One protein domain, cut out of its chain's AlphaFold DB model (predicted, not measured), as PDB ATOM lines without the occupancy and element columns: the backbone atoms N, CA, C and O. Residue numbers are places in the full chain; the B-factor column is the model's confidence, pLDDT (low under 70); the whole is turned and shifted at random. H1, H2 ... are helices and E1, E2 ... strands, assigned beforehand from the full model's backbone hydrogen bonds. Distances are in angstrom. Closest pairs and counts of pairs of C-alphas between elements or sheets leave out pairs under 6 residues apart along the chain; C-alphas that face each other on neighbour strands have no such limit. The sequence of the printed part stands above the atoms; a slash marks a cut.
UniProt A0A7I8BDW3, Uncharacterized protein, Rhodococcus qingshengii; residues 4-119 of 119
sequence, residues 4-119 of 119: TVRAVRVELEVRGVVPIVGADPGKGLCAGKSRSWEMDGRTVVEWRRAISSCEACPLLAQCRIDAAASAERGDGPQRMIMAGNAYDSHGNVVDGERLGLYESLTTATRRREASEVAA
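What this domain is: This is residues 4 to 119 of the 119 residues of an uncharacterized protein of Rhodococcus qingshengii (UniProt A0A7I8BDW3). The helix H3, the one-turn helix H2 and the three-residue strand E1 make a small core with the loops between them, and the helices H1, H4 and H5 are set round it, their centres making a triangle. H5 leads away from the core as an arm whose last part sticks out, residues 111 to 119, while residues 73 to 84 fold back from the far end of H4 to the core. The 116 printed residues hold five named helices and one named strand in the order H1, H2, H3, H4, E1, H5, and the class is mostly helix. The whole is compact, with a radius of gyration of the C-alphas of 15.4 A and spans of 51 by 42 by 24 A.

How they stand to each other: Begin at H1, residues 4 to 14, which touches H2, residues 34 to 37; look at the C-alphas of Val 14 and Ser 36, their closest, 5.6 A apart. H2 only just touches H3, residues 44 to 55, with 3 pairs of C-alphas within 8 A, the closest those of Trp 37 and Ala 50 at 6.2 A; on H3 residues 47 to 50 alone take part. H4, residues 60 to 72, touches no helix; it is close to H3 but not clearly touching, the closest C-alphas being those of Cys 54 and Leu 60 at 6.9 A, and their lines are only just about perpendicular, at 72 degrees. E1, residues 85 to 87, pairs with no named strand, but residues 81 to 82 pair antiparallel with its residues 85 to 86, and residues 93 to 94 with its residues 86 to 87. The closest C-alphas of H3 and E1 are those of Ile 51 and Asn 85, 6.4 A apart. H5, residues 99 to 117, only just touches H3, with 3 pairs of C-alphas within 8 A, through its residues 99 to 103 and Val 44 alone. The C-alphas of Val 44 and Gly 100 are their closest, 5.6 A apart, and the two helices run opposite ways at a steep tilt of 52 degrees. Every O i to N i+4 pair is within hydrogen-bond range in H1, H3, H4 and H5; H2 is too short for such a pair, and its one O i to N i+3 pair is within range.

Where its parts are: Find C-alpha 4 at (50.583, 56.336, -35.642), where H1 begins; it measures 15.4 A from first to last C-alpha. H2 measures 5.6 A, H3 16.3 A, H4 18.4 A and E1 6.4 A. H5 begins at C-alpha 99, (31.425, 35.259, -55.967), and runs 27.1 A to C-alpha 117 at (33.298, 55.463, -73.982).

The domain as a whole: The C-alphas of Pro 25 and Ala 119 are the two farthest apart, at 51.6 A. The printed part has no cut and ends at the chain's last residue. The links from H1 to H2, H4 to E1 and E1 to H5 are long. The mean pLDDT of the printed part is 89.1, and residues 22 to 23 and residue 119 are under 70.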
ATOM      1  N   THR A   4      50.369  56.376 -34.190       88.69
ATOM      2  CA  THR A   4      50.583  56.336 -35.642       88.69
ATOM      3  C   THR A   4      50.251  54.965 -36.223       88.69
ATOM      4  O   THR A   4      49.542  54.867 -37.218       88.69
ATOM      5  N   VAL A   5      50.689  53.889 -35.563       87.44
ATOM      6  CA  VAL A   5      50.402  52.512 -36.003       87.44
ATOM      7  C   VAL A   5      48.901  52.227 -35.949       87.44
ATOM      8  O   VAL A   5      48.359  51.585 -36.846       87.44
ATOM      9  N   ARG A   6      48.206  52.750 -34.930       85.50
ATOM     10  CA  ARG A   6      46.745  52.654 -34.836       85.50
ATOM     11  C   ARG A   6      46.060  53.375 -36.001       85.50
ATOM     12  O   ARG A   6      45.164  52.799 -36.605       85.50
ATOM     13  N   ALA A   7      46.491  54.592 -36.334       86.62
ATOM     14  CA  ALA A   7      45.931  55.358 -37.449       86.62
ATOM     15  C   ALA A   7      46.149  54.659 -38.801       86.62
ATOM     16  O   ALA A   7      45.208  54.517 -39.577       86.62
ATOM     17  N   VAL A   8      47.356  54.135 -39.045       89.00
ATOM     18  CA  VAL A   8      47.662  53.348 -40.252       89.00
ATOM     19  C   VAL A   8      46.769  52.113 -40.341       89.00
ATOM     20  O   VAL A   8      46.227  51.827 -41.403       89.00
ATOM     21  N   ARG A   9      46.568  51.391 -39.232       88.25
ATOM     22  CA  ARG A   9      45.680  50.226 -39.232       88.25
ATOM     23  C   ARG A   9      44.241  50.600 -39.584       88.25
ATOM     24  O   ARG A   9      43.651  49.913 -40.408       88.25
ATOM     25  N   VAL A  10      43.702  51.674 -39.005       86.06
ATOM     26  CA  VAL A  10      42.345  52.152 -39.324       86.06
ATOM     27  C   VAL A  10      42.216  52.465 -40.814       86.06
ATOM     28  O   VAL A  10      41.258  52.032 -41.443       86.06
ATOM     29  N   GLU A  11      43.205  53.133 -41.408       88.12
ATOM     30  CA  GLU A  11      43.193  53.431 -42.843       88.12
ATOM     31  C   GLU A  11      43.224  52.155 -43.702       88.12
ATOM     32  O   GLU A  11      42.479  52.021 -44.673       88.12
ATOM     33  N   LEU A  12      44.048  51.171 -43.333       88.25
ATOM     34  CA  LEU A  12      44.088  49.879 -44.025       88.25
ATOM     35  C   LEU A  12      42.777  49.095 -43.868       88.25
ATOM     36  O   LEU A  12      42.366  48.400 -44.799       88.25
ATOM     37  N   GLU A  13      42.112  49.214 -42.717       88.06
ATOM     38  CA  GLU A  13      40.788  48.646 -42.451       88.06
ATOM     39  C   GLU A  13      39.693  49.333 -43.269       88.06
ATOM     40  O   GLU A  13      38.786  48.641 -43.716       88.06
ATOM     41  N   VAL A  14      39.772  50.649 -43.504       85.50
ATOM     42  CA  VAL A  14      38.852  51.427 -44.366       85.50
ATOM     43  C   VAL A  14      39.045  51.103 -45.849       85.50
ATOM     44  O   VAL A  14      38.099  51.150 -46.630       85.50
ATOM     45  N   ARG A  15      40.267  50.755 -46.258       84.88
ATOM     46  CA  ARG A  15      40.567  50.307 -47.627       84.88
ATOM     47  C   ARG A  15      40.295  48.817 -47.849       84.88
ATOM     48  O   ARG A  15      40.470  48.339 -48.964       84.88
ATOM     49  N   GLY A  16      39.953  48.073 -46.796       81.00
ATOM     50  CA  GLY A  16      39.742  46.624 -46.831       81.00
ATOM     51  C   GLY A  16      41.012  45.805 -47.106       81.00
ATOM     52  O   GLY A  16      40.939  44.618 -47.438       81.00
ATOM     53  N   VAL A  17      42.185  46.424 -46.934       84.50
ATOM     54  CA  VAL A  17      43.511  45.812 -47.125       84.50
ATOM     55  C   VAL A  17      43.866  44.875 -45.971       84.50
ATOM     56  O   VAL A  17      44.675  43.962 -46.149       84.50
ATOM     57  N   VAL A  18      43.227  45.034 -44.810       85.81
ATOM     58  CA  VAL A  18      43.353  44.137 -43.652       85.81
ATOM     59  C   VAL A  18      41.974  43.800 -43.061       85.81
ATOM     60  O   VAL A  18      41.017  44.533 -43.316       85.81
ATOM     61  N   PRO A  19      41.838  42.699 -42.293       81.62
ATOM     62  CA  PRO A  19      40.595  42.374 -41.595       81.62
ATOM     63  C   PRO A  19      40.221  43.430 -40.554       81.62
ATOM     64  O   PRO A  19      41.091  43.962 -39.856       81.62
ATOM     65  N   ILE A  20      38.920  43.672 -40.414       84.19
ATOM     66  CA  ILE A  20      38.371  44.639 -39.464       84.19
ATOM     67  C   ILE A  20      38.116  43.915 -38.143       84.19
ATOM     68  O   ILE A  20      37.313  42.989 -38.094       84.19
ATOM     69  N   VAL A  21      38.809  44.326 -37.078       74.31
ATOM     70  CA  VAL A  21      38.771  43.635 -35.768       74.31
ATOM     71  C   VAL A  21      38.323  44.530 -34.610       74.31
ATOM     72  O   VAL A  21      38.010  44.031 -33.535       74.31
ATOM     73  N   GLY A  22      38.307  45.853 -34.802       69.69
ATOM     74  CA  GLY A  22      37.919  46.817 -33.772       69.69
ATOM     75  C   GLY A  22      36.435  47.164 -33.841       69.69
ATOM     76  O   GLY A  22      35.997  47.785 -34.812       69.69
ATOM     77  N   ALA A  23      35.682  46.797 -32.802       65.56
ATOM     78  CA  ALA A  23      34.325  47.280 -32.574       65.56
ATOM     79  C   ALA A  23      34.357  48.435 -31.566       65.56
ATOM     80  O   ALA A  23      34.835  48.267 -30.443       65.56
ATOM     81  N   ASP A  24      33.823  49.591 -31.953       73.38
ATOM     82  CA  ASP A  24      33.386  50.578 -30.968       73.38
ATOM     83  C   ASP A  24      32.163  49.995 -30.236       73.38
ATOM     84  O   ASP A  24      31.273  49.450 -30.902       73.38
ATOM     85  N   PRO A  25      32.061  50.112 -28.899       72.44
ATOM     86  CA  PRO A  25      30.870  49.683 -28.175       72.44
ATOM     87  C   PRO A  25      29.601  50.283 -28.793       72.44
ATOM     88  O   PRO A  25      29.512  51.492 -29.008       72.44
ATOM     89  N   GLY A  26      28.630  49.426 -29.113       74.00
ATOM     90  CA  GLY A  26      27.361  49.832 -29.722       74.00
ATOM     91  C   GLY A  26      27.407  50.136 -31.224       74.00
ATOM     92  O   GLY A  26      26.379  50.520 -31.775       74.00
ATOM     93  N   LYS A  27      28.543  49.952 -31.916       82.56
ATOM     94  CA  LYS A  27      28.627  50.104 -33.378       82.56
ATOM     95  C   LYS A  27      29.019  48.799 -34.061       82.56
ATOM     96  O   LYS A  27      29.842  48.031 -33.566       82.56
ATOM     97  N   GLY A  28      28.459  48.577 -35.249       85.31
ATOM     98  CA  GLY A  28      28.889  47.483 -36.115       85.31
ATOM     99  C   GLY A  28      30.320  47.707 -36.602       85.31
ATOM    100  O   GLY A  28      30.757  48.847 -36.764       85.31
ATOM    101  N   LEU A  29      31.041  46.623 -36.905       88.12
ATOM    102  CA  LEU A  29      32.398  46.697 -37.476       88.12
ATOM    103  C   LEU A  29      32.434  47.500 -38.786       88.12
ATOM    104  O   LEU A  29      33.468  48.080 -39.137       88.12
ATOM    105  N   CYS A  30      31.289  47.565 -39.472       88.31
ATOM    106  CA  CYS A  30      31.089  48.312 -40.700       88.31
ATOM    107  C   CYS A  30      30.988  49.833 -40.537       88.31
ATOM    108  O   CYS A  30      31.246  50.558 -41.502       88.31
ATOM    109  N   ALA A  31      30.673  50.333 -39.340       85.50
ATOM    110  CA  ALA A  31      30.479  51.759 -39.106       85.50
ATOM    111  C   ALA A  31      31.746  52.560 -39.457       85.50
ATOM    112  O   ALA A  31      32.838  52.279 -38.957       85.50
ATOM    113  N   GLY A  32      31.590  53.560 -40.332       78.88
ATOM    114  CA  GLY A  32      32.675  54.441 -40.780       78.88
ATOM    115  C   GLY A  32      33.681  53.809 -41.750       78.88
ATOM    116  O   GLY A  32      34.711  54.419 -42.017       78.88
ATOM    117  N   LYS A  33      33.417  52.602 -42.274       82.94
ATOM    118  CA  LYS A  33      34.335  51.876 -43.171       82.94
ATOM    119  C   LYS A  33      33.676  51.472 -44.496       82.94
ATOM    120  O   LYS A  33      33.957  50.385 -44.985       82.94
ATOM    121  N   SER A  34      32.785  52.306 -45.049       79.25
ATOM    122  CA  SER A  34      31.895  51.975 -46.186       79.25
ATOM    123  C   SER A  34      32.603  51.263 -47.342       79.25
ATOM    124  O   SER A  34      32.165  50.191 -47.749       79.25
ATOM    125  N   ARG A  35      33.765  51.774 -47.766       85.50
ATOM    126  CA  ARG A  35      34.540  51.233 -48.892       85.50
ATOM    127  C   ARG A  35      34.963  49.769 -48.728       85.50
ATOM    128  O   ARG A  35      35.029  49.028 -49.704       85.50
ATOM    129  N   SER A  36      35.205  49.310 -47.502       86.94
ATOM    130  CA  SER A  36      35.568  47.911 -47.223       86.94
ATOM    131  C   SER A  36      34.425  46.924 -47.423       86.94
ATOM    132  O   SER A  36      34.666  45.717 -47.429       86.94
ATOM    133  N   TRP A  37      33.205  47.427 -47.583       93.12
ATOM    134  CA  TRP A  37      31.990  46.638 -47.741       93.12
ATOM    135  C   TRP A  37      31.359  46.825 -49.117       93.12
ATOM    136  O   TRP A  37      30.357  46.191 -49.396       93.12
ATOM    137  N   GLU A  38      31.915  47.668 -49.983       92.50
ATOM    138  CA  GLU A  38      31.397  47.872 -51.337       92.50
ATOM    139  C   GLU A  38      31.668  46.654 -52.230       92.50
ATOM    140  O   GLU A  38      32.698  45.980 -52.107       92.50
ATOM    141  N   MET A  39      30.747  46.376 -53.154       93.38
ATOM    142  CA  MET A  39      30.967  45.381 -54.207       93.38
ATOM    143  C   MET A  39      31.767  45.972 -55.372       93.38
ATOM    144  O   MET A  39      32.624  45.302 -55.946       93.38
ATOM    145  N   ASP A  40      31.528  47.236 -55.708       89.69
ATOM    146  CA  ASP A  40      32.118  47.872 -56.880       89.69
ATOM    147  C   ASP A  40      33.638  48.043 -56.736       89.69
ATOM    148  O   ASP A  40      34.155  48.496 -55.720       89.69
ATOM    149  N   GLY A  41      34.389  47.692 -57.785       84.69
ATOM    150  CA  GLY A  41      35.842  47.929 -57.797       84.69
ATOM    151  C   GLY A  41      36.687  46.914 -57.028       84.69
ATOM    152  O   GLY A  41      37.893  47.126 -56.937       84.69
ATOM    153  N   ARG A  42      36.096  45.836 -56.497       90.44
ATOM    154  CA  ARG A  42      36.792  44.897 -55.603       90.44
ATOM    155  C   ARG A  42      36.807  43.464 -56.130       90.44
ATOM    156  O   ARG A  42      36.117  43.135 -57.092       90.44
ATOM    157  N   THR A  43      37.639  42.644 -55.496       92.69
ATOM    158  CA  THR A  43      37.915  41.254 -55.881       92.69
ATOM    159  C   THR A  43      37.215  40.236 -54.981       92.69
ATOM    160  O   THR A  43      36.857  40.537 -53.838       92.69
ATOM    161  N   VAL A  44      37.102  38.978 -55.427       95.56
ATOM    162  CA  VAL A  44      36.538  37.886 -54.613       95.56
ATOM    163  C   VAL A  44      37.269  37.696 -53.281       95.56
ATOM    164  O   VAL A  44      36.645  37.392 -52.263       95.56
ATOM    165  N   VAL A  45      38.589  37.893 -53.261       93.69
ATOM    166  CA  VAL A  45      39.408  37.767 -52.045       93.69
ATOM    167  C   VAL A  45      39.025  38.841 -51.030       93.69
ATOM    168  O   VAL A  45      38.870  38.560 -49.840       93.69
ATOM    169  N   GLU A  46      38.833  40.067 -51.503       93.56
ATOM    170  CA  GLU A  46      38.412  41.189 -50.675       93.56
ATOM    171  C   GLU A  46      36.988  41.019 -50.148       93.56
ATOM    172  O   GLU A  46      36.746  41.269 -48.964       93.56
ATOM    173  N   TRP A  47      36.064  40.542 -50.986       95.31
ATOM    174  CA  TRP A  47      34.692  40.264 -50.566       95.31
ATOM    175  C   TRP A  47      34.629  39.168 -49.509       95.31
ATOM    176  O   TRP A  47      33.982  39.349 -48.483       95.31
ATOM    177  N   ARG A  48      35.359  38.061 -49.690       95.56
ATOM    178  CA  ARG A  48      35.417  36.979 -48.693       95.56
ATOM    179  C   ARG A  48      35.949  37.462 -47.347       95.56
ATOM    180  O   ARG A  48      35.414  37.097 -46.304       95.56
ATOM    181  N   ARG A  49      36.973  38.322 -47.353       94.00
ATOM    182  CA  ARG A  49      37.489  38.933 -46.120       94.00
ATOM    183  C   ARG A  49      36.445  39.819 -45.444       94.00
ATOM    184  O   ARG A  49      36.320  39.778 -44.219       94.00
ATOM    185  N   ALA A  50      35.739  40.638 -46.218       94.44
ATOM    186  CA  ALA A  50      34.683  41.487 -45.692       94.44
ATOM    187  C   ALA A  50      33.535  40.640 -45.121       94.44
ATOM    188  O   ALA A  50      33.163  40.857 -43.977       94.44
ATOM    189  N   ILE A  51      33.065  39.607 -45.826       95.56
ATOM    190  CA  ILE A  51      32.054  38.660 -45.322       95.56
ATOM    191  C   ILE A  51      32.493  38.055 -43.986       95.56
ATOM    192  O   ILE A  51      31.782  38.206 -42.999       95.56
ATOM    193  N   SER A  52      33.705  37.503 -43.913       94.38
ATOM    194  CA  SER A  52      34.245  36.935 -42.670       94.38
ATOM    195  C   SER A  52      34.334  37.967 -41.534       94.38
ATOM    196  O   SER A  52      34.014  37.668 -40.384       94.38
ATOM    197  N   SER A  53      34.697  39.216 -41.845       93.12
ATOM    198  CA  SER A  53      34.691  40.306 -40.856       93.12
ATOM    199  C   SER A  53      33.264  40.674 -40.422       93.12
ATOM    200  O   SER A  53      33.046  41.033 -39.269       93.12
ATOM    201  N   CYS A  54      32.280  40.582 -41.320       94.31
ATOM    202  CA  CYS A  54      30.868  40.802 -41.014       94.31
ATOM    203  C   CYS A  54      30.323  39.697 -40.100       94.31
ATOM    204  O   CYS A  54      29.628  39.988 -39.130       94.31
ATOM    205  N   GLU A  55      30.688  38.443 -40.366       94.19
ATOM    206  CA  GLU A  55      30.306  37.278 -39.563       94.19
ATOM    207  C   GLU A  55      30.883  37.326 -38.143       94.19
ATOM    208  O   GLU A  55      30.240  36.886 -37.193       94.19
ATOM    209  N   ALA A  56      32.066  37.920 -37.975       92.12
ATOM    210  CA  ALA A  56      32.664  38.164 -36.664       92.12
ATOM    211  C   ALA A  56      32.049  39.367 -35.917       92.12
ATOM    212  O   ALA A  56      32.457  39.673 -34.793       92.12
ATOM    213  N   CYS A  57      31.097  40.091 -36.517       91.81
ATOM    214  CA  CYS A  57      30.524  41.283 -35.909       91.81
ATOM    215  C   CYS A  57      29.582  40.923 -34.744       91.81
ATOM    216  O   CYS A  57      28.619  40.183 -34.951       91.81
ATOM    217  N   PRO A  58      29.747  41.529 -33.550       90.12
ATOM    218  CA  PRO A  58      28.849  41.286 -32.416       90.12
ATOM    219  C   PRO A  58      27.376  41.627 -32.689       90.12
ATOM    220  O   PRO A  58      26.488  41.100 -32.029       90.12
ATOM    221  N   LEU A  59      27.111  42.503 -33.663       91.88
ATOM    222  CA  LEU A  59      25.761  42.924 -34.047       91.88
ATOM    223  C   LEU A  59      25.170  42.097 -35.200       91.88
ATOM    224  O   LEU A  59      24.118  42.462 -35.718       91.88
ATOM    225  N   LEU A  60      25.816  41.002 -35.625       94.12
ATOM    226  CA  LEU A  60      25.404  40.229 -36.804       94.12
ATOM    227  C   LEU A  60      23.940  39.775 -36.741       94.12
ATOM    228  O   LEU A  60      23.225  39.895 -37.733       94.12
ATOM    229  N   ALA A  61      23.493  39.266 -35.590       94.62
ATOM    230  CA  ALA A  61      22.130  38.763 -35.429       94.62
ATOM    231  C   ALA A  61      21.086  39.864 -35.670       94.62
ATOM    232  O   ALA A  61      20.174  39.678 -36.471       94.62
ATOM    233  N   GLN A  62      21.272  41.034 -35.047       94.00
ATOM    234  CA  GLN A  62      20.389  42.182 -35.253       94.00
ATOM    235  C   GLN A  62      20.476  42.700 -36.692       94.00
ATOM    236  O   GLN A  62      19.456  42.933 -37.329       94.00
ATOM    237  N   CYS A  63      21.688  42.782 -37.247       94.88
ATOM    238  CA  CYS A  63      21.909  43.233 -38.618       94.88
ATOM    239  C   CYS A  63      21.178  42.356 -39.648       94.88
ATOM    240  O   CYS A  63      20.658  42.878 -40.630       94.88
ATOM    241  N   ARG A  64      21.084  41.038 -39.421       96.06
ATOM    242  CA  ARG A  64      20.305  40.124 -40.274       96.06
ATOM    243  C   ARG A  64      18.807  40.402 -40.217       96.06
ATOM    244  O   ARG A  64      18.168  40.407 -41.264       96.06
ATOM    245  N   ILE A  65      18.268  40.649 -39.024       96.12
ATOM    246  CA  ILE A  65      16.851  40.990 -38.834       96.12
ATOM    247  C   ILE A  65      16.534  42.306 -39.549       96.12
ATOM    248  O   ILE A  65      15.597  42.368 -40.341       96.12
ATOM    249  N   ASP A  66      17.359  43.331 -39.335       94.50
ATOM    250  CA  ASP A  66      17.149  44.656 -39.920       94.50
ATOM    251  C   ASP A  66      17.274  44.627 -41.450       94.50
ATOM    252  O   ASP A  66      16.487  45.266 -42.154       94.50
ATOM    253  N   ALA A  67      18.237  43.863 -41.980       93.88
ATOM    254  CA  ALA A  67      18.421  43.693 -43.418       93.88
ATOM    255  C   ALA A  67      17.231  42.968 -44.062       93.88
ATOM    256  O   ALA A  67      16.739  43.424 -45.093       93.88
ATOM    257  N   ALA A  68      16.732  41.892 -43.442       94.12
ATOM    258  CA  ALA A  68      15.558  41.166 -43.925       94.12
ATOM    259  C   ALA A  68      14.304  42.053 -43.915       94.12
ATOM    260  O   ALA A  68      13.646  42.197 -44.942       94.12
ATOM    261  N   ALA A  69      14.038  42.738 -42.800       95.25
ATOM    262  CA  ALA A  69      12.905  43.652 -42.689       95.25
ATOM    263  C   ALA A  69      12.983  44.804 -43.704       95.25
ATOM    264  O   ALA A  69      11.962  45.276 -44.195       95.25
ATOM    265  N   SER A  70      14.188  45.293 -44.014       93.31
ATOM    266  CA  SER A  70      14.375  46.352 -45.015       93.31
ATOM    267  C   SER A  70      14.183  45.831 -46.438       93.31
ATOM    268  O   SER A  70      13.537  46.503 -47.239       93.31
ATOM    269  N   ALA A  71      14.640  44.612 -46.731       91.75
ATOM    270  CA  ALA A  71      14.392  43.953 -48.010       91.75
ATOM    271  C   ALA A  71      12.891  43.739 -48.274       91.75
ATOM    272  O   ALA A  71      12.430  44.018 -49.376       91.75
ATOM    273  N   GLU A  72      12.112  43.347 -47.260       92.56
ATOM    274  CA  GLU A  72      10.648  43.211 -47.364       92.56
ATOM    275  C   GLU A  72       9.940  44.523 -47.742       92.56
ATOM    276  O   GLU A  72       8.891  44.500 -48.382       92.56
ATOM    277  N   ARG A  73      10.522  45.675 -47.380       92.94
ATOM    278  CA  ARG A  73      10.004  47.008 -47.733       92.94
ATOM    279  C   ARG A  73      10.532  47.546 -49.067       92.94
ATOM    280  O   ARG A  73      10.097  48.611 -49.486       92.94
ATOM    281  N   GLY A  74      11.448  46.835 -49.725       91.94
ATOM    282  CA  GLY A  74      12.120  47.296 -50.946       91.94
ATOM    283  C   GLY A  74      13.356  48.174 -50.710       91.94
ATOM    284  O   GLY A  74      13.993  48.583 -51.676       91.94
ATOM    285  N   ASP A  75      13.747  48.392 -49.452       92.38
ATOM    286  CA  ASP A  75      14.896  49.213 -49.037       92.38
ATOM    287  C   ASP A  75      16.080  48.344 -48.568       92.38
ATOM    288  O   ASP A  75      16.840  48.704 -47.665       92.38
ATOM    289  N   GLY A  76      16.197  47.134 -49.118       91.19
ATOM    290  CA  GLY A  76      17.257  46.190 -48.769       91.19
ATOM    291  C   GLY A  76      18.654  46.663 -49.203       91.19
ATOM    292  O   GLY A  76      18.780  47.561 -50.039       91.19
ATOM    293  N   PRO A  77      19.730  46.051 -48.675       93.25
ATOM    294  CA  PRO A  77      21.095  46.389 -49.072       93.25
ATOM    295  C   PRO A  77      21.329  46.118 -50.562       93.25
ATOM    296  O   PRO A  77      20.916  45.083 -51.079       93.25
ATOM    297  N   GLN A  78      22.043  47.013 -51.244       94.50
ATOM    298  CA  GLN A  78      22.406  46.867 -52.657       94.50
ATOM    299  C   GLN A  78      23.881  47.207 -52.858       94.50
ATOM    300  O   GLN A  78      24.411  48.104 -52.202       94.50
ATOM    301  N   ARG A  79      24.544  46.497 -53.778       93.81
ATOM    302  CA  ARG A  79      25.959  46.695 -54.154       93.81
ATOM    303  C   ARG A  79      26.935  46.689 -52.975       93.81
ATOM    304  O   ARG A  79      27.968  47.363 -53.005       93.81
ATOM    305  N   MET A  80      26.639  45.921 -51.930       95.56
ATOM    306  CA  MET A  80      27.454  45.914 -50.720       95.56
ATOM    307  C   MET A  80      27.426  44.580 -49.982       95.56
ATOM    308  O   MET A  80      26.603  43.714 -50.249       95.56
ATOM    309  N   ILE A  81      28.320  44.443 -49.010       96.06
ATOM    310  CA  ILE A  81      28.386  43.344 -48.061       96.06
ATOM    311  C   ILE A  81      27.753  43.807 -46.754       96.06
ATOM    312  O   ILE A  81      28.218  44.758 -46.125       96.06
ATOM    313  N   MET A  82      26.693  43.129 -46.331       94.94
ATOM    314  CA  MET A  82      25.970  43.435 -45.100       94.94
ATOM    315  C   MET A  82      25.391  42.153 -44.504       94.94
ATOM    316  O   MET A  82      25.068  41.217 -45.226       94.94
ATOM    317  N   ALA A  83      25.261  42.085 -43.177       95.25
ATOM    318  CA  ALA A  83      24.645  40.946 -42.490       95.25
ATOM    319  C   ALA A  83      25.266  39.560 -42.818       95.25
ATOM    320  O   ALA A  83      24.610  38.524 -42.677       95.25
ATOM    321  N   GLY A  84      26.538  39.535 -43.235       95.25
ATOM    322  CA  GLY A  84      27.264  38.334 -43.666       95.25
ATOM    323  C   GLY A  84      27.073  37.950 -45.138       95.25
ATOM    324  O   GLY A  84      27.631  36.952 -45.566       95.25
ATOM    325  N   ASN A  85      26.331  38.734 -45.923       96.56
ATOM    326  CA  ASN A  85      26.013  38.431 -47.318       96.56
ATOM    327  C   ASN A  85      26.553  39.508 -48.260       96.56
ATOM    328  O   ASN A  85      26.599  40.681 -47.894       96.56
ATOM    329  N   ALA A  86      26.908  39.114 -49.482       96.88
ATOM    330  CA  ALA A  86      27.146  40.031 -50.591       96.88
ATOM    331  C   ALA A  86      25.838  40.274 -51.355       96.88
ATOM    332  O   ALA A  86      25.150  39.314 -51.691       96.88
ATOM    333  N   TYR A  87      25.525  41.533 -51.654       96.12
ATOM    334  CA  TYR A  87      24.331  41.940 -52.394       96.12
ATOM    335  C   TYR A  87      24.710  42.562 -53.736       96.12
ATOM    336  O   TYR A  87      25.565  43.449 -53.799       96.12
ATOM    337  N   ASP A  88      24.064  42.109 -54.810       93.88
ATOM    338  CA  ASP A  88      24.238  42.669 -56.150       93.88
ATOM    339  C   ASP A  88      23.549  44.041 -56.305       93.88
ATOM    340  O   ASP A  88      23.036  44.633 -55.350       93.88
ATOM    341  N   SER A  89      23.540  44.583 -57.526       91.62
ATOM    342  CA  SER A  89      22.892  45.865 -57.834       91.62
ATOM    343  C   SER A  89      21.372  45.880 -57.703       91.62
ATOM    344  O   SER A  89      20.793  46.958 -57.745       91.62
ATOM    345  N   HIS A  90      20.738  44.718 -57.579       91.75
ATOM    346  CA  HIS A  90      19.296  44.561 -57.424       91.75
ATOM    347  C   HIS A  90      18.918  44.163 -55.991       91.75
ATOM    348  O   HIS A  90      17.742  43.959 -55.705       91.75
ATOM    349  N   GLY A  91      19.901  44.036 -55.094       93.88
ATOM    350  CA  GLY A  91      19.689  43.588 -53.720       93.88
ATOM    351  C   GLY A  91      19.513  42.077 -53.580       93.88
ATOM    352  O   GLY A  91      19.065  41.611 -52.534       93.88
ATOM    353  N   ASN A  92      19.884  41.292 -54.595       93.88
ATOM    354  CA  ASN A  92      19.915  39.838 -54.473       93.88
ATOM    355  C   ASN A  92      21.200  39.391 -53.783       93.88
ATOM    356  O   ASN A  92      22.282  39.918 -54.054       93.88
ATOM    357  N   VAL A  93      21.093  38.357 -52.949       95.56
ATOM    358  CA  VAL A  93      22.266  37.719 -52.353       95.56
ATOM    359  C   VAL A  93      23.063  36.990 -53.435       95.56
ATOM    360  O   VAL A  93      22.542  36.128 -54.143       95.56
ATOM    361  N   VAL A  94      24.351  37.309 -53.530       95.50
ATOM    362  CA  VAL A  94      25.315  36.554 -54.328       95.50
ATOM    363  C   VAL A  94      25.865  35.430 -53.460       95.50
ATOM    364  O   VAL A  94      26.556  35.681 -52.473       95.50
ATOM    365  N   ASP A  95      25.564  34.189 -53.840       93.12
ATOM    366  CA  ASP A  95      26.093  32.993 -53.180       93.12
ATOM    367  C   ASP A  95      27.631  33.055 -53.067       93.12
ATOM    368  O   ASP A  95      28.326  33.398 -54.031       93.12
ATOM    369  N   GLY A  96      28.162  32.701 -51.893       90.00
ATOM    370  CA  GLY A  96      29.595  32.688 -51.602       90.00
ATOM    371  C   GLY A  96      30.421  31.840 -52.578       90.00
ATOM    372  O   GLY A  96      31.548  32.217 -52.924       90.00
ATOM    373  N   GLU A  97      29.861  30.737 -53.081       91.31
ATOM    374  CA  GLU A  97      30.492  29.892 -54.100       91.31
ATOM    375  C   GLU A  97      30.529  30.581 -55.471       91.31
ATOM    376  O   GLU A  97      31.455  30.383 -56.262       91.31
ATOM    377  N   ARG A  98      29.556  31.456 -55.740       93.38
ATOM    378  CA  ARG A  98      29.383  32.160 -57.020       93.38
ATOM    379  C   ARG A  98      30.109  33.501 -57.090       93.38
ATOM    380  O   ARG A  98      30.165  34.091 -58.169       93.38
ATOM    381  N   LEU A  99      30.715  33.973 -55.999       95.38
ATOM    382  CA  LEU A  99      31.425  35.259 -55.967       95.38
ATOM    383  C   LEU A  99      32.512  35.383 -57.049       95.38
ATOM    384  O   LEU A  99      32.638  36.437 -57.665       95.38
ATOM    385  N   GLY A 100      33.266  34.316 -57.337       94.94
ATOM    386  CA  GLY A 100      34.300  34.353 -58.386       94.94
ATOM    387  C   GLY A 100      33.726  34.531 -59.800       94.94
ATOM    388  O   GLY A 100      34.290  35.244 -60.634       94.94
ATOM    389  N   LEU A 101      32.559  33.937 -60.063       94.00
ATOM    390  CA  LEU A 101      31.832  34.154 -61.314       94.00
ATOM    391  C   LEU A 101      31.311  35.594 -61.393       94.00
ATOM    392  O   LEU A 101      31.436  36.238 -62.432       94.00
ATOM    393  N   TYR A 102      30.773  36.114 -60.289       93.19
ATOM    394  CA  TYR A 102      30.276  37.486 -60.211       93.19
ATOM    395  C   TYR A 102      31.380  38.529 -60.480       93.19
ATOM    396  O   TYR A 102      31.180  39.457 -61.267       93.19
ATOM    397  N   GLU A 103      32.581  38.347 -59.920       94.56
ATOM    398  CA  GLU A 103      33.755  39.186 -60.217       94.56
ATOM    399  C   GLU A 103      34.110  39.176 -61.710       94.56
ATOM    400  O   GLU A 103      34.374  40.223 -62.311       94.56
ATOM    401  N   SER A 104      34.084  37.993 -62.325       92.88
ATOM    402  CA  SER A 104      34.404  37.827 -63.744       92.88
ATOM    403  C   SER A 104      33.412  38.585 -64.636       92.88
ATOM    404  O   SER A 104      33.822  39.309 -65.546       92.88
ATOM    405  N   LEU A 105      32.111  38.477 -64.345       90.06
ATOM    406  CA  LEU A 105      31.044  39.139 -65.103       90.06
ATOM    407  C   LEU A 105      31.091  40.667 -64.970       90.06
ATOM    408  O   LEU A 105      31.035  41.389 -65.969       90.06
ATOM    409  N   THR A 106      31.240  41.173 -63.749       88.12
ATOM    410  CA  THR A 106      31.308  42.621 -63.484       88.12
ATOM    411  C   THR A 106      32.573  43.254 -64.065       88.12
ATOM    412  O   THR A 106      32.547  44.376 -64.571       88.12
ATOM    413  N   THR A 107      33.697  42.537 -64.067       87.88
ATOM    414  CA  THR A 107      34.940  43.005 -64.697       87.88
ATOM    415  C   THR A 107      34.836  43.039 -66.217       87.88
ATOM    416  O   THR A 107      35.276  44.009 -66.834       87.88
ATOM    417  N   ALA A 108      34.231  42.019 -66.829       85.50
ATOM    418  CA  ALA A 108      33.993  41.999 -68.268       85.50
ATOM    419  C   ALA A 108      33.074  43.149 -68.711       85.50
ATOM    420  O   ALA A 108      33.374  43.821 -69.697       85.50
ATOM    421  N   THR A 109      32.006  43.406 -67.951       84.81
ATOM    422  CA  THR A 109      31.046  44.489 -68.220       84.81
ATOM    423  C   THR A 109      31.738  45.854 -68.190       84.81
ATOM    424  O   THR A 109      31.719  46.564 -69.190       84.81
ATOM    425  N   ARG A 110      32.492  46.157 -67.123       84.06
ATOM    426  CA  ARG A 110      33.246  47.421 -67.004       84.06
ATOM    427  C   ARG A 110      34.253  47.644 -68.131       84.06
ATOM    428  O   ARG A 110      34.447  48.768 -68.577       84.06
ATOM    429  N   ARG A 111      34.925  46.583 -68.598       84.44
ATOM    430  CA  ARG A 111      35.868  46.686 -69.728       84.44
ATOM    431  C   ARG A 111      35.168  47.046 -71.037       84.44
ATOM    432  O   ARG A 111      35.742  47.791 -71.828       84.44
ATOM    433  N   ARG A 112      33.966  46.507 -71.269       85.19
ATOM    434  CA  ARG A 112      33.158  46.838 -72.451       85.19
ATOM    435  C   ARG A 112      32.720  48.296 -72.414       85.19
ATOM    436  O   ARG A 112      33.029  49.016 -73.351       85.19
ATOM    437  N   GLU A 113      32.148  48.739 -71.299       84.25
ATOM    438  CA  GLU A 113      31.737  50.138 -71.104       84.25
ATOM    439  C   GLU A 113      32.914  51.109 -71.301       84.25
ATOM    440  O   GLU A 113      32.794  52.107 -72.002       84.25
ATOM    441  N   ALA A 114      34.094  50.788 -70.756       80.50
ATOM    442  CA  ALA A 114      35.290  51.613 -70.936       80.50
ATOM    443  C   ALA A 114      35.759  51.691 -72.401       80.50
ATOM    444  O   ALA A 114      36.327  52.700 -72.809       80.50
ATOM    445  N   SER A 115      35.536  50.631 -73.181       82.50
ATOM    446  CA  SER A 115      35.886  50.593 -74.604       82.50
ATOM    447  C   SER A 115      34.877  51.370 -75.456       82.50
ATOM    448  O   SER A 115      35.280  52.016 -76.413       82.50
ATOM    449  N   GLU A 116      33.591  51.346 -75.095       84.12
ATOM    450  CA  GLU A 116      32.527  52.117 -75.759       84.12
ATOM    451  C   GLU A 116      32.655  53.623 -75.511       84.12
ATOM    452  O   GLU A 116      32.431  54.408 -76.420       84.12
ATOM    453  N   VAL A 117      33.061  54.040 -74.307       81.00
ATOM    454  CA  VAL A 117      33.298  55.463 -73.982       81.00
ATOM    455  C   VAL A 117      34.540  56.027 -74.688       81.00
ATOM    456  O   VAL A 117      34.650  57.237 -74.871       81.00
ATOM    457  N   ALA A 118      35.498  55.173 -75.052       70.62
ATOM    458  CA  ALA A 118      36.742  55.578 -75.705       70.62
ATOM    459  C   ALA A 118      36.656  55.630 -77.245       70.62
ATOM    460  O   ALA A 118      37.639  56.026 -77.876       70.62
ATOM    461  N   ALA A 119      35.531  55.206 -77.831       60.97
ATOM    462  CA  ALA A 119      35.267  55.176 -79.272       60.97
ATOM    463  C   ALA A 119      34.415  56.373 -79.716       60.97
ATOM    464  O   ALA A 119      34.654  56.856 -80.846       60.97
TER     465      ALA A 119